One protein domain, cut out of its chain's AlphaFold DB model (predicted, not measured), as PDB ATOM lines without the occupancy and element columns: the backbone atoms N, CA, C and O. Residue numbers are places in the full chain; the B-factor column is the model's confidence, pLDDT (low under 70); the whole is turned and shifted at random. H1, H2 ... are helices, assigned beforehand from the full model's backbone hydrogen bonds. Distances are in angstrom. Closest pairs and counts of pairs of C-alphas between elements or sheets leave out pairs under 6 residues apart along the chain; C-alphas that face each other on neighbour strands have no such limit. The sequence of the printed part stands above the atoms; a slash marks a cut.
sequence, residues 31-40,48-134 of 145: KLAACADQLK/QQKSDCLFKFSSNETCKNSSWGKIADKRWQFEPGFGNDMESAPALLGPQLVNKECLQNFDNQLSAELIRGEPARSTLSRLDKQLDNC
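What this domain is: This is residues 31 to 40 and 48 to 134 of the 145 residues of an uncharacterized protein of Proteobacteria bacterium (UniProt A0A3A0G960). Five helices make an up-and-down bundle, each running against the one before: long H4 forms a hairpin with H5, H2 another with H3, and H1 packs on H3 and H4. The printed part has 97 residues with five named helices, H1 to H5 in order, and no named strand; its class is all helix, with 61 residues in the helices, and it is compact, with a radius of gyration of the C-alphas of 12.9 A and spans of 36 by 28 by 18 A.

Where its parts are: Find C-alpha 100 at (321.532, 144.365, 288.281); H4, residues 100 to 116, runs 24.6 A. H5, residues 121 to 132, ends at (321.463, 143.689, 301.044). Look earlier for H3, 67 to 77, H2, 48 to 58, and H1, 31 to 40.

How they stand to each other: H5 touches H4 with residues 127 to 131 alone, at a shallow tilt of 15 degrees, opposite ways; closest C-alphas Phe 106 and Leu 131, 6.8 A. H3 touches H2, closest C-alphas Gly 69 and Ser 58, 4.5 A. In all five helices every O i to N i+4 pair is within hydrogen-bond range.

The domain as a whole: Residues 41 to 47 are cut out, a 16.0 A gap between C-alphas 40 and 48. H3 to H4 is a long link; residues 80 to 96 are under pLDDT 70.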
ATOM      1  N   LYS A  31     303.128 122.917 302.688       77.12
ATOM      2  CA  LYS A  31     302.895 124.326 302.341       77.12
ATOM      3  C   LYS A  31     304.172 125.006 301.879       77.12
ATOM      4  O   LYS A  31     304.160 125.752 300.906       77.12
ATOM      5  N   LEU A  32     305.281 124.721 302.557       78.06
ATOM      6  CA  LEU A  32     306.566 125.326 302.233       78.06
ATOM      7  C   LEU A  32     307.098 124.853 300.873       78.06
ATOM      8  O   LEU A  32     307.636 125.665 300.122       78.06
ATOM      9  N   ALA A  33     306.896 123.575 300.536       83.81
ATOM     10  CA  ALA A  33     307.212 123.027 299.218       83.81
ATOM     11  C   ALA A  33     306.367 123.677 298.108       83.81
ATOM     12  O   ALA A  33     306.916 124.111 297.098       83.81
ATOM     13  N   ALA A  34     305.059 123.848 298.330       87.25
ATOM     14  CA  ALA A  34     304.187 124.545 297.384       87.25
ATOM     15  C   ALA A  34     304.616 126.011 297.168       87.25
ATOM     16  O   ALA A  34     304.671 126.479 296.031       87.25
ATOM     17  N   CYS A  35     304.988 126.718 298.242       91.44
ATOM     18  CA  CYS A  35     305.551 128.066 298.138       91.44
ATOM     19  C   CYS A  35     306.875 128.077 297.356       91.44
ATOM     20  O   CYS A  35     307.111 128.985 296.562       91.44
ATOM     21  N   ALA A  36     307.734 127.071 297.546       92.06
ATOM     22  CA  ALA A  36     308.987 126.968 296.806       92.06
ATOM     23  C   ALA A  36     308.743 126.817 295.295       92.06
ATOM     24  O   ALA A  36     309.398 127.490 294.500       92.06
ATOM     25  N   ASP A  37     307.785 125.984 294.887       91.75
ATOM     26  CA  ASP A  37     307.478 125.771 293.469       91.75
ATOM     27  C   ASP A  37     306.841 126.999 292.808       91.75
ATOM     28  O   ASP A  37     307.200 127.351 291.682       91.75
ATOM     29  N   GLN A  38     305.969 127.713 293.523       93.62
ATOM     30  CA  GLN A  38     305.436 128.992 293.048       93.62
ATOM     31  C   GLN A  38     306.543 130.038 292.866       93.62
ATOM     32  O   GLN A  38     306.591 130.711 291.835       93.62
ATOM     33  N   LEU A  39     307.473 130.137 293.823       95.31
ATOM     34  CA  LEU A  39     308.591 131.075 293.736       95.31
ATOM     35  C   LEU A  39     309.527 130.748 292.565       95.31
ATOM     36  O   LEU A  39     309.934 131.661 291.846       95.31
ATOM     37  N   LYS A  40     309.822 129.464 292.312       94.44
ATOM     38  CA  LYS A  40     310.573 129.043 291.111       94.44
ATOM     39  C   LYS A  40     309.910 129.560 289.835       94.44
ATOM     40  O   LYS A  40     310.600 130.080 288.964       94.44
ATOM     41  N   GLN A  48     309.233 143.335 284.358       84.81
ATOM     42  CA  GLN A  48     307.976 143.597 285.067       84.81
ATOM     43  C   GLN A  48     307.253 142.314 285.490       84.81
ATOM     44  O   GLN A  48     306.789 142.208 286.618       84.81
ATOM     45  N   GLN A  49     307.189 141.308 284.611       89.62
ATOM     46  CA  GLN A  49     306.452 140.072 284.895       89.62
ATOM     47  C   GLN A  49     307.028 139.331 286.105       89.62
ATOM     48  O   GLN A  49     306.276 138.778 286.908       89.62
ATOM     49  N   LYS A  50     308.361 139.341 286.254       90.12
ATOM     50  CA  LYS A  50     309.026 138.812 287.451       90.12
ATOM     51  C   LYS A  50     308.636 139.627 288.680       90.12
ATOM     52  O   LYS A  50     308.211 139.033 289.667       90.12
ATOM     53  N   SER A  51     308.753 140.953 288.602       88.44
ATOM     54  CA  SER A  51     308.421 141.867 289.702       88.44
ATOM     55  C   SER A  51     306.990 141.648 290.212       88.44
ATOM     56  O   SER A  51     306.789 141.362 291.393       88.44
ATOM     57  N   ASP A  52     306.005 141.641 289.310       89.88
ATOM     58  CA  ASP A  52     304.592 141.422 289.643       89.88
ATOM     59  C   ASP A  52     304.348 140.046 290.264       89.88
ATOM     60  O   ASP A  52     303.553 139.904 291.196       89.88
ATOM     61  N   CYS A  53     305.010 139.012 289.735       93.75
ATOM     62  CA  CYS A  53     304.900 137.662 290.270       93.75
ATOM     63  C   CYS A  53     305.464 137.589 291.689       93.75
ATOM     64  O   CYS A  53     304.796 137.051 292.572       93.75
ATOM     65  N   LEU A  54     306.646 138.169 291.928       93.12
ATOM     66  CA  LEU A  54     307.277 138.207 293.247       93.12
ATOM     67  C   LEU A  54     306.417 138.964 294.262       93.12
ATOM     68  O   LEU A  54     306.220 138.451 295.360       93.12
ATOM     69  N   PHE A  55     305.840 140.107 293.881       91.50
ATOM     70  CA  PHE A  55     304.921 140.869 294.732       91.50
ATOM     71  C   PHE A  55     303.652 140.080 295.085       91.50
ATOM     72  O   PHE A  55     303.260 139.975 296.250       91.50
ATOM     73  N   LYS A  56     302.997 139.480 294.082       92.62
ATOM     74  CA  LYS A  56     301.797 138.652 294.300       92.62
ATOM     75  C   LYS A  56     302.110 137.436 295.165       92.62
ATOM     76  O   LYS A  56     301.308 137.069 296.023       92.62
ATOM     77  N   PHE A  57     303.266 136.815 294.946       94.44
ATOM     78  CA  PHE A  57     303.742 135.688 295.735       94.44
ATOM     79  C   PHE A  57     304.024 136.092 297.188       94.44
ATOM     80  O   PHE A  57     303.544 135.420 298.103       94.44
ATOM     81  N   SER A  58     304.746 137.193 297.416       93.56
ATOM     82  CA  SER A  58     305.074 137.669 298.765       93.56
ATOM     83  C   SER A  58     303.843 138.136 299.539       93.56
ATOM     84  O   SER A  58     303.802 138.000 300.759       93.56
ATOM     85  N   SER A  59     302.809 138.598 298.836       91.81
ATOM     86  CA  SER A  59     301.528 139.013 299.417       91.81
ATOM     87  C   SER A  59     300.537 137.859 299.626       91.81
ATOM     88  O   SER A  59     299.482 138.055 300.230       91.81
ATOM     89  N   ASN A  60     300.831 136.646 299.144       91.75
ATOM     90  CA  ASN A  60     299.923 135.506 299.259       91.75
ATOM     91  C   ASN A  60     299.773 135.053 300.721       91.75
ATOM     92  O   ASN A  60     300.767 134.747 301.374       91.75
ATOM     93  N   GLU A  61     298.542 134.906 301.221       90.31
ATOM     94  CA  GLU A  61     298.259 134.499 302.612       90.31
ATOM     95  C   GLU A  61     298.984 133.218 303.061       90.31
ATOM     96  O   GLU A  61     299.379 133.098 304.221       90.31
ATOM     97  N   THR A  62     299.209 132.282 302.138       90.81
ATOM     98  CA  THR A  62     299.888 131.009 302.414       90.81
ATOM     99  C   THR A  62     301.392 131.199 302.591       90.81
ATOM    100  O   THR A  62     301.996 130.579 303.466       90.81
ATOM    101  N   CYS A  63     302.004 132.058 301.773       90.50
ATOM    102  CA  CYS A  63     303.457 132.159 301.662       90.50
ATOM    103  C   CYS A  63     304.040 133.411 302.325       90.50
ATOM    104  O   CYS A  63     305.216 133.376 302.686       90.50
ATOM    105  N   LYS A  64     303.252 134.464 302.584       90.44
ATOM    106  CA  LYS A  64     303.724 135.770 303.084       90.44
ATOM    107  C   LYS A  64     304.538 135.701 304.373       90.44
ATOM    108  O   LYS A  64     305.537 136.392 304.532       90.44
ATOM    109  N   ASN A  65     304.153 134.809 305.289       89.31
ATOM    110  CA  ASN A  65     304.835 134.634 306.573       89.31
ATOM    111  C   ASN A  65     305.938 133.563 306.533       89.31
ATOM    112  O   ASN A  65     306.666 133.393 307.514       89.31
ATOM    113  N   SER A  66     306.063 132.838 305.420       89.75
ATOM    114  CA  SER A  66     307.100 131.826 305.234       89.75
ATOM    115  C   SER A  66     308.461 132.473 304.976       89.75
ATOM    116  O   SER A  66     308.561 133.626 304.554       89.75
ATOM    117  N   SER A  67     309.532 131.708 305.181       89.44
ATOM    118  CA  SER A  67     310.886 132.147 304.837       89.44
ATOM    119  C   SER A  67     311.027 132.523 303.360       89.44
ATOM    120  O   SER A  67     311.714 133.489 303.040       89.44
ATOM    121  N   TRP A  68     310.344 131.799 302.468       91.06
ATOM    122  CA  TRP A  68     310.342 132.100 301.039       91.06
ATOM    123  C   TRP A  68     309.593 133.385 300.710       91.06
ATOM    124  O   TRP A  68     310.099 134.184 299.929       91.06
ATOM    125  N   GLY A  69     308.441 133.620 301.344       92.44
ATOM    126  CA  GLY A  69     307.687 134.865 301.175       92.44
ATOM    127  C   GLY A  69     308.499 136.084 301.591       92.44
ATOM    128  O   GLY A  69     308.563 137.047 300.838       92.44
ATOM    129  N   LYS A  70     309.202 136.009 302.727       91.75
ATOM    130  CA  LYS A  70     310.069 137.099 303.206       91.75
ATOM    131  C   LYS A  70     311.231 137.397 302.258       91.75
ATOM    132  O   LYS A  70     311.508 138.559 301.989       91.75
ATOM    133  N   ILE A  71     311.902 136.361 301.748       92.44
ATOM    134  CA  ILE A  71     312.988 136.545 300.773       92.44
ATOM    135  C   ILE A  71     312.454 137.134 299.464       92.44
ATOM    136  O   ILE A  71     313.069 138.046 298.919       92.44
ATOM    137  N   ALA A  72     311.324 136.630 298.967       93.50
ATOM    138  CA  ALA A  72     310.710 137.134 297.744       93.50
ATOM    139  C   ALA A  72     310.262 138.593 297.888       93.50
ATOM    140  O   ALA A  72     310.501 139.383 296.980       93.50
ATOM    141  N   ASP A  73     309.687 138.954 299.039       91.50
ATOM    142  CA  ASP A  73     309.292 140.328 299.349       91.50
ATOM    143  C   ASP A  73     310.491 141.270 299.317       91.50
ATOM    144  O   ASP A  73     310.503 142.257 298.585       91.50
ATOM    145  N   LYS A  74     311.551 140.915 300.051       90.06
ATOM    146  CA  LYS A  74     312.780 141.702 300.073       90.06
ATOM    147  C   LYS A  74     313.361 141.818 298.668       90.06
ATOM    148  O   LYS A  74     313.732 142.905 298.255       90.06
ATOM    149  N   ARG A  75     313.405 140.727 297.897       90.44
ATOM    150  CA  ARG A  75     313.930 140.740 296.524       90.44
ATOM    151  C   ARG A  75     313.115 141.646 295.603       90.44
ATOM    152  O   ARG A  75     313.712 142.336 294.776       90.44
ATOM    153  N   TRP A  76     311.792 141.652 295.748       89.88
ATOM    154  CA  TRP A  76     310.894 142.538 295.011       89.88
ATOM    155  C   TRP A  76     311.172 144.019 295.315       89.88
ATOM    156  O   TRP A  76     311.234 144.822 294.390       89.88
ATOM    157  N   GLN A  77     311.459 144.374 296.573       85.56
ATOM    158  CA  GLN A  77     311.801 145.754 296.962       85.56
ATOM    159  C   GLN A  77     313.084 146.295 296.297       85.56
ATOM    160  O   GLN A  77     313.293 147.506 296.288       85.56
ATOM    161  N   PHE A  78     313.938 145.422 295.753       83.62
ATOM    162  CA  PHE A  78     315.159 145.796 295.032       83.62
ATOM    163  C   PHE A  78     314.952 145.905 293.513       83.62
ATOM    164  O   PHE A  78     315.918 146.157 292.791       83.62
ATOM    165  N   GLU A  79     313.738 145.704 292.989       80.38
ATOM    166  CA  GLU A  79     313.529 145.856 291.550       80.38
ATOM    167  C   GLU A  79     313.665 147.326 291.111       80.38
ATOM    168  O   GLU A  79     312.976 148.204 291.639       80.38
ATOM    169  N   PRO A  80     314.543 147.628 290.136       65.31
ATOM    170  CA  PRO A  80     314.828 148.998 289.760       65.31
ATOM    171  C   PRO A  80     313.642 149.615 289.007       65.31
ATOM    172  O   PRO A  80     313.303 149.187 287.907       65.31
ATOM    173  N   GLY A  81     313.084 150.696 289.557       58.62
ATOM    174  CA  GLY A  81     312.369 151.709 288.772       58.62
ATOM    175  C   GLY A  81     310.875 151.500 288.506       58.62
ATOM    176  O   GLY A  81     310.335 152.213 287.669       58.62
ATOM    177  N   PHE A  82     310.170 150.625 289.223       53.69
ATOM    178  CA  PHE A  82     308.727 150.409 288.991       53.69
ATOM    179  C   PHE A  82     307.790 151.314 289.818       53.69
ATOM    180  O   PHE A  82     306.618 151.008 289.997       53.69
ATOM    181  N   GLY A  83     308.293 152.451 290.313       45.56
ATOM    182  CA  GLY A  83     307.530 153.422 291.111       45.56
ATOM    183  C   GLY A  83     306.824 154.537 290.327       45.56
ATOM    184  O   GLY A  83     306.293 155.446 290.957       45.56
ATOM    185  N   ASN A  84     306.832 154.507 288.988       46.81
ATOM    186  CA  ASN A  84     306.277 155.593 288.163       46.81
ATOM    187  C   ASN A  84     304.927 155.268 287.503       46.81
ATOM    188  O   ASN A  84     304.252 156.191 287.050       46.81
ATOM    189  N   ASP A  85     304.508 154.000 287.493       46.19
ATOM    190  CA  ASP A  85     303.226 153.583 286.925       46.19
ATOM    191  C   ASP A  85     302.247 153.260 288.064       46.19
ATOM    192  O   ASP A  85     302.492 152.364 288.869       46.19
ATOM    193  N   MET A  86     301.125 153.991 288.130       47.16
ATOM    194  CA  MET A  86     300.087 153.923 289.184       47.16
ATOM    195  C   MET A  86     299.489 152.525 289.448       47.16
ATOM    196  O   MET A  86     298.752 152.359 290.418       47.16
ATOM    197  N   GLU A  87     299.768 151.539 288.596       51.25
ATOM    198  CA  GLU A  87     299.259 150.164 288.698       51.25
ATOM    199  C   GLU A  87     300.238 149.187 289.372       51.25
ATOM    200  O   GLU A  87     299.830 148.102 289.785       51.25
ATOM    201  N   SER A  88     301.513 149.565 289.518       52.00
ATOM    202  CA  SER A  88     302.523 148.753 290.203       52.00
ATOM    203  C   SER A  88     302.677 149.213 291.649       52.00
ATOM    204  O   SER A  88     302.703 150.411 291.934       52.00
ATOM    205  N   ALA A  89     302.784 148.266 292.585       53.69
ATOM    206  CA  ALA A  89     303.103 148.610 293.965       53.69
ATOM    207  C   ALA A  89     304.447 149.368 293.985       53.69
ATOM    208  O   ALA A  89     305.422 148.883 293.403       53.69
ATOM    209  N   PRO A  90     304.512 150.567 294.594       52.94
ATOM    210  CA  PRO A  90     305.722 151.370 294.561       52.94
ATOM    211  C   PRO A  90     306.834 150.612 295.280       52.94
ATOM    212  O   PRO A  90     306.635 150.123 296.396       52.94
ATOM    213  N   ALA A  91     308.013 150.534 294.663       53.19
ATOM    214  CA  ALA A  91     309.207 150.112 295.380       53.19
ATOM    215  C   ALA A  91     309.378 151.047 296.595       53.19
ATOM    216  O   ALA A  91     309.515 152.262 296.450       53.19
ATOM    217  N   LEU A  92     309.284 150.481 297.805       53.22
ATOM    218  CA  LEU A  92     309.342 151.205 299.091       53.22
ATOM    219  C   LEU A  92     310.665 151.952 299.290       53.22
ATOM    220  O   LEU A  92     310.758 152.952 299.999       53.22
ATOM    221  N   LEU A  93     311.691 151.431 298.645       52.62
ATOM    222  CA  LEU A  93     313.016 151.976 298.519       52.62
ATOM    223  C   LEU A  93     313.025 152.613 297.126       52.62
ATOM    224  O   LEU A  93     312.833 151.865 296.182       52.62
ATOM    225  N   GLY A  94     313.137 153.946 297.004       48.47
ATOM    226  CA  GLY A  94     312.958 154.716 295.752       48.47
ATOM    227  C   GLY A  94     313.869 154.298 294.576       48.47
ATOM    228  O   GLY A  94     314.140 153.122 294.389       48.47
ATOM    229  N   PRO A  95     314.384 155.196 293.718       53.09
ATOM    230  CA  PRO A  95     315.389 154.807 292.723       53.09
ATOM    231  C   PRO A  95     316.711 154.465 293.433       53.09
ATOM    232  O   PRO A  95     317.672 155.229 293.410       53.09
ATOM    233  N   GLN A  96     316.750 153.336 294.135       59.12
ATOM    234  CA  GLN A  96     317.968 152.778 294.671       59.12
ATOM    235  C   GLN A  96     318.797 152.324 293.483       59.12
ATOM    236  O   GLN A  96     318.323 151.619 292.588       59.12
ATOM    237  N   LEU A  97     320.041 152.784 293.459       70.81
ATOM    238  CA  LEU A  97     321.053 152.253 292.570       70.81
ATOM    239  C   LEU A  97     321.229 150.792 292.984       70.81
ATOM    240  O   LEU A  97     321.838 150.497 294.004       70.81
ATOM    241  N   VAL A  98     320.589 149.877 292.268       79.62
ATOM    242  CA  VAL A  98     320.695 148.444 292.528       79.62
ATOM    243  C   VAL A  98     321.595 147.841 291.466       79.62
ATOM    244  O   VAL A  98     321.406 148.062 290.265       79.62
ATOM    245  N   ASN A  99     322.579 147.057 291.900       84.38
ATOM    246  CA  ASN A  99     323.449 146.344 290.983       84.38
ATOM    247  C   ASN A  99     322.667 145.187 290.330       84.38
ATOM    248  O   ASN A  99     322.406 144.156 290.953       84.38
ATOM    249  N   LYS A 100     322.305 145.355 289.052       84.06
ATOM    250  CA  LYS A 100     321.532 144.365 288.281       84.06
ATOM    251  C   LYS A 100     322.239 143.013 288.160       84.06
ATOM    252  O   LYS A 100     321.579 141.979 288.225       84.06
ATOM    253  N   GLU A 101     323.563 143.011 288.016       88.06
ATOM    254  CA  GLU A 101     324.354 141.777 287.963       88.06
ATOM    255  C   GLU A 101     324.316 141.049 289.313       88.06
ATOM    256  O   GLU A 101     324.146 139.829 289.363       88.06
ATOM    257  N   CYS A 102     324.380 141.795 290.421       90.44
ATOM    258  CA  CYS A 102     324.215 141.231 291.760       90.44
ATOM    259  C   CYS A 102     322.848 140.560 291.924       90.44
ATOM    260  O   CYS A 102     322.786 139.410 292.362       90.44
ATOM    261  N   LEU A 103     321.763 141.227 291.512       89.75
ATOM    262  CA  LEU A 103     320.418 140.649 291.574       89.75
ATOM    263  C   LEU A 103     320.276 139.391 290.718       89.75
ATOM    264  O   LEU A 103     319.648 138.426 291.147       89.75
ATOM    265  N   GLN A 104     320.875 139.367 289.529       91.50
ATOM    266  CA  GLN A 104     320.845 138.182 288.677       91.50
ATOM    267  C   GLN A 104     321.601 137.007 289.316       91.50
ATOM    268  O   GLN A 104     321.117 135.874 289.313       91.50
ATOM    269  N   ASN A 105     322.763 137.271 289.916       93.38
ATOM    270  CA  ASN A 105     323.522 136.263 290.656       93.38
ATOM    271  C   ASN A 105     322.757 135.759 291.884       93.38
ATOM    272  O   ASN A 105     322.765 134.558 292.162       93.38
ATOM    273  N   PHE A 106     322.067 136.656 292.585       94.62
ATOM    274  CA  PHE A 106     321.163 136.300 293.669       94.62
ATOM    275  C   PHE A 106     320.023 135.394 293.176       94.62
ATOM    276  O   PHE A 106     319.824 134.322 293.746       94.62
ATOM    277  N   ASP A 107     319.328 135.756 292.091       94.69
ATOM    278  CA  ASP A 107     318.211 134.978 291.527       94.69
ATOM    279  C   ASP A 107     318.655 133.559 291.126       94.69
ATOM    280  O   ASP A 107     317.943 132.579 291.373       94.69
ATOM    281  N   ASN A 108     319.861 133.425 290.562       94.31
ATOM    282  CA  ASN A 108     320.456 132.132 290.216       94.31
ATOM    283  C   ASN A 108     320.729 131.272 291.461       94.31
ATOM    284  O   ASN A 108     320.430 130.075 291.473       94.31
ATOM    285  N   GLN A 109     321.275 131.868 292.524       94.31
ATOM    286  CA  GLN A 109     321.542 131.156 293.776       94.31
ATOM    287  C   GLN A 109     320.250 130.761 294.487       94.31
ATOM    288  O   GLN A 109     320.119 129.620 294.925       94.31
ATOM    289  N   LEU A 110     319.277 131.668 294.547       94.62
ATOM    290  CA  LEU A 110     317.954 131.394 295.092       94.62
ATOM    291  C   LEU A 110     317.281 130.236 294.343       94.62
ATOM    292  O   LEU A 110     316.786 129.308 294.978       94.62
ATOM    293  N   SER A 111     317.336 130.236 293.008       93.62
ATOM    294  CA  SER A 111     316.821 129.137 292.180       93.62
ATOM    295  C   SER A 111     317.491 127.801 292.515       93.62
ATOM    296  O   SER A 111     316.810 126.785 292.655       93.62
ATOM    297  N   ALA A 112     318.815 127.792 292.702       92.50
ATOM    298  CA  ALA A 112     319.547 126.586 293.082       92.50
ATOM    299  C   ALA A 112     319.136 126.061 294.469       92.50
ATOM    300  O   ALA A 112     318.966 124.853 294.638       92.50
ATOM    301  N   GLU A 113     318.942 126.942 295.453       92.56
ATOM    302  CA  GLU A 113     318.475 126.539 296.787       92.56
ATOM    303  C   GLU A 113     317.022 126.033 296.751       92.56
ATOM    304  O   GLU A 113     316.713 125.020 297.373       92.56
ATOM    305  N   LEU A 114     316.149 126.648 295.948       91.06
ATOM    306  CA  LEU A 114     314.768 126.191 295.757       91.06
ATOM    307  C   LEU A 114     314.688 124.784 295.143       91.06
ATOM    308  O   LEU A 114     313.785 124.014 295.475       91.06
ATOM    309  N   ILE A 115     315.608 124.434 294.239       89.00
ATOM    310  CA  ILE A 115     315.699 123.084 293.654       89.00
ATOM    311  C   ILE A 115     316.131 122.058 294.708       89.00
ATOM    312  O   ILE A 115     315.634 120.934 294.701       89.00
ATOM    313  N   ARG A 116     317.026 122.438 295.629       87.69
ATOM    314  CA  ARG A 116     317.480 121.569 296.729       87.69
ATOM    315  C   ARG A 116     316.402 121.325 297.787       87.69
ATOM    316  O   ARG A 116     316.494 120.332 298.503       87.69
ATOM    317  N   GLY A 117     315.388 122.187 297.865       81.94
ATOM    318  CA  GLY A 117     314.233 122.028 298.745       81.94
ATOM    319  C   GLY A 117     314.250 122.989 299.930       81.94
ATOM    320  O   GLY A 117     314.556 124.169 299.778       81.94
ATOM    321  N   GLU A 118     313.849 122.507 301.109       77.88
ATOM    322  CA  GLU A 118     313.714 123.352 302.300       77.88
ATOM    323  C   GLU A 118     315.084 123.900 302.752       77.88
ATOM    324  O   GLU A 118     315.990 123.126 303.078       77.88
ATOM    325  N   PRO A 119     315.271 125.231 302.773       79.38
ATOM    326  CA  PRO A 119     316.566 125.829 303.032       79.38
ATOM    327  C   PRO A 119     316.822 125.855 304.539       79.38
ATOM    328  O   PRO A 119     315.964 126.239 305.340       79.38
ATOM    329  N   ALA A 120     318.046 125.524 304.944       85.81
ATOM    330  CA  ALA A 120     318.469 125.728 306.322       85.81
ATOM    331  C   ALA A 120     318.376 127.220 306.705       85.81
ATOM    332  O   ALA A 120     318.565 128.113 305.875       85.81
ATOM    333  N   ARG A 121     318.160 127.517 307.996       85.25
ATOM    334  CA  ARG A 121     318.129 128.908 308.500       85.25
ATOM    335  C   ARG A 121     319.395 129.699 308.149       85.25
ATOM    336  O   ARG A 121     319.313 130.890 307.866       85.25
ATOM    337  N   SER A 122     320.553 129.039 308.142       89.38
ATOM    338  CA  SER A 122     321.827 129.633 307.725       89.38
ATOM    339  C   SER A 122     321.822 130.044 306.250       89.38
ATOM    340  O   SER A 122     322.300 131.128 305.921       89.38
ATOM    341  N   THR A 123     321.235 129.225 305.372       89.94
ATOM    342  CA  THR A 123     321.069 129.531 303.944       89.94
ATOM    343  C   THR A 123     320.194 130.762 303.751       89.94
ATOM    344  O   THR A 123     320.580 131.668 303.018       89.94
ATOM    345  N   LEU A 124     319.063 130.836 304.458       87.69
ATOM    346  CA  LEU A 124     318.161 131.990 304.408       87.69
ATOM    347  C   LEU A 124     318.854 133.277 304.872       87.69
ATOM    348  O   LEU A 124     318.761 134.293 304.196       87.69
ATOM    349  N   SER A 125     319.603 133.226 305.978       90.69
ATOM    350  CA  SER A 125     320.366 134.385 306.463       90.69
ATOM    351  C   SER A 125     321.469 134.814 305.490       90.69
ATOM    352  O   SER A 125     321.735 136.005 305.348       90.69
ATOM    353  N   ARG A 126     322.110 133.862 304.800       92.75
ATOM    354  CA  ARG A 126     323.106 134.167 303.766       92.75
ATOM    355  C   ARG A 126     322.465 134.858 302.562       92.75
ATOM    356  O   ARG A 126     322.995 135.873 302.129       92.75
ATOM    357  N   LEU A 127     321.347 134.328 302.062       92.31
ATOM    358  CA  LEU A 127     320.593 134.924 300.954       92.31
ATOM    359  C   LEU A 127     320.135 136.345 301.309       92.31
ATOM    360  O   LEU A 127     320.334 137.270 300.529       92.31
ATOM    361  N   ASP A 128     319.604 136.531 302.516       90.88
ATOM    362  CA  ASP A 128     319.153 137.831 303.013       90.88
ATOM    363  C   ASP A 128     320.271 138.890 303.001       90.88
ATOM    364  O   ASP A 128     320.071 139.985 302.476       90.88
ATOM    365  N   LYS A 129     321.471 138.532 303.486       90.00
ATOM    366  CA  LYS A 129     322.659 139.405 303.453       90.00
ATOM    367  C   LYS A 129     323.183 139.657 302.042       90.00
ATOM    368  O   LYS A 129     323.669 140.744 301.752       90.00
ATOM    369  N   GLN A 130     323.146 138.650 301.171       90.00
ATOM    370  CA  GLN A 130     323.569 138.816 299.780       90.00
ATOM    371  C   GLN A 130     322.696 139.827 299.053       90.00
ATOM    372  O   GLN A 130     323.220 140.630 298.290       90.00
ATOM    373  N   LEU A 131     321.393 139.802 299.320       89.12
ATOM    374  CA  LEU A 131     320.466 140.754 298.741       89.12
ATOM    375  C   LEU A 131     320.735 142.184 299.233       89.12
ATOM    376  O   LEU A 131     320.750 143.097 298.414       89.12
ATOM    377  N   ASP A 132     321.050 142.374 300.519       88.06
ATOM    378  CA  ASP A 132     321.463 143.689 301.044       88.06
ATOM    379  C   ASP A 132     322.711 144.230 300.338       88.06
ATOM    380  O   ASP A 132     322.788 145.416 300.028       88.06
ATOM    381  N   ASN A 133     323.663 143.353 300.009       87.56
ATOM    382  CA  ASN A 133     324.874 143.728 299.275       87.56
ATOM    383  C   ASN A 133     324.611 144.096 297.804       87.56
ATOM    384  O   ASN A 133     325.523 144.580 297.134       87.56
ATOM    385  N   CYS A 134     323.405 143.854 297.277       86.44
ATOM    386  CA  CYS A 134     323.034 144.287 295.932       86.44
ATOM    387  C   CYS A 134     322.605 145.757 295.869       86.44
ATOM    388  O   CYS A 134     322.541 146.310 294.766       86.44
TER     389      CYS A 134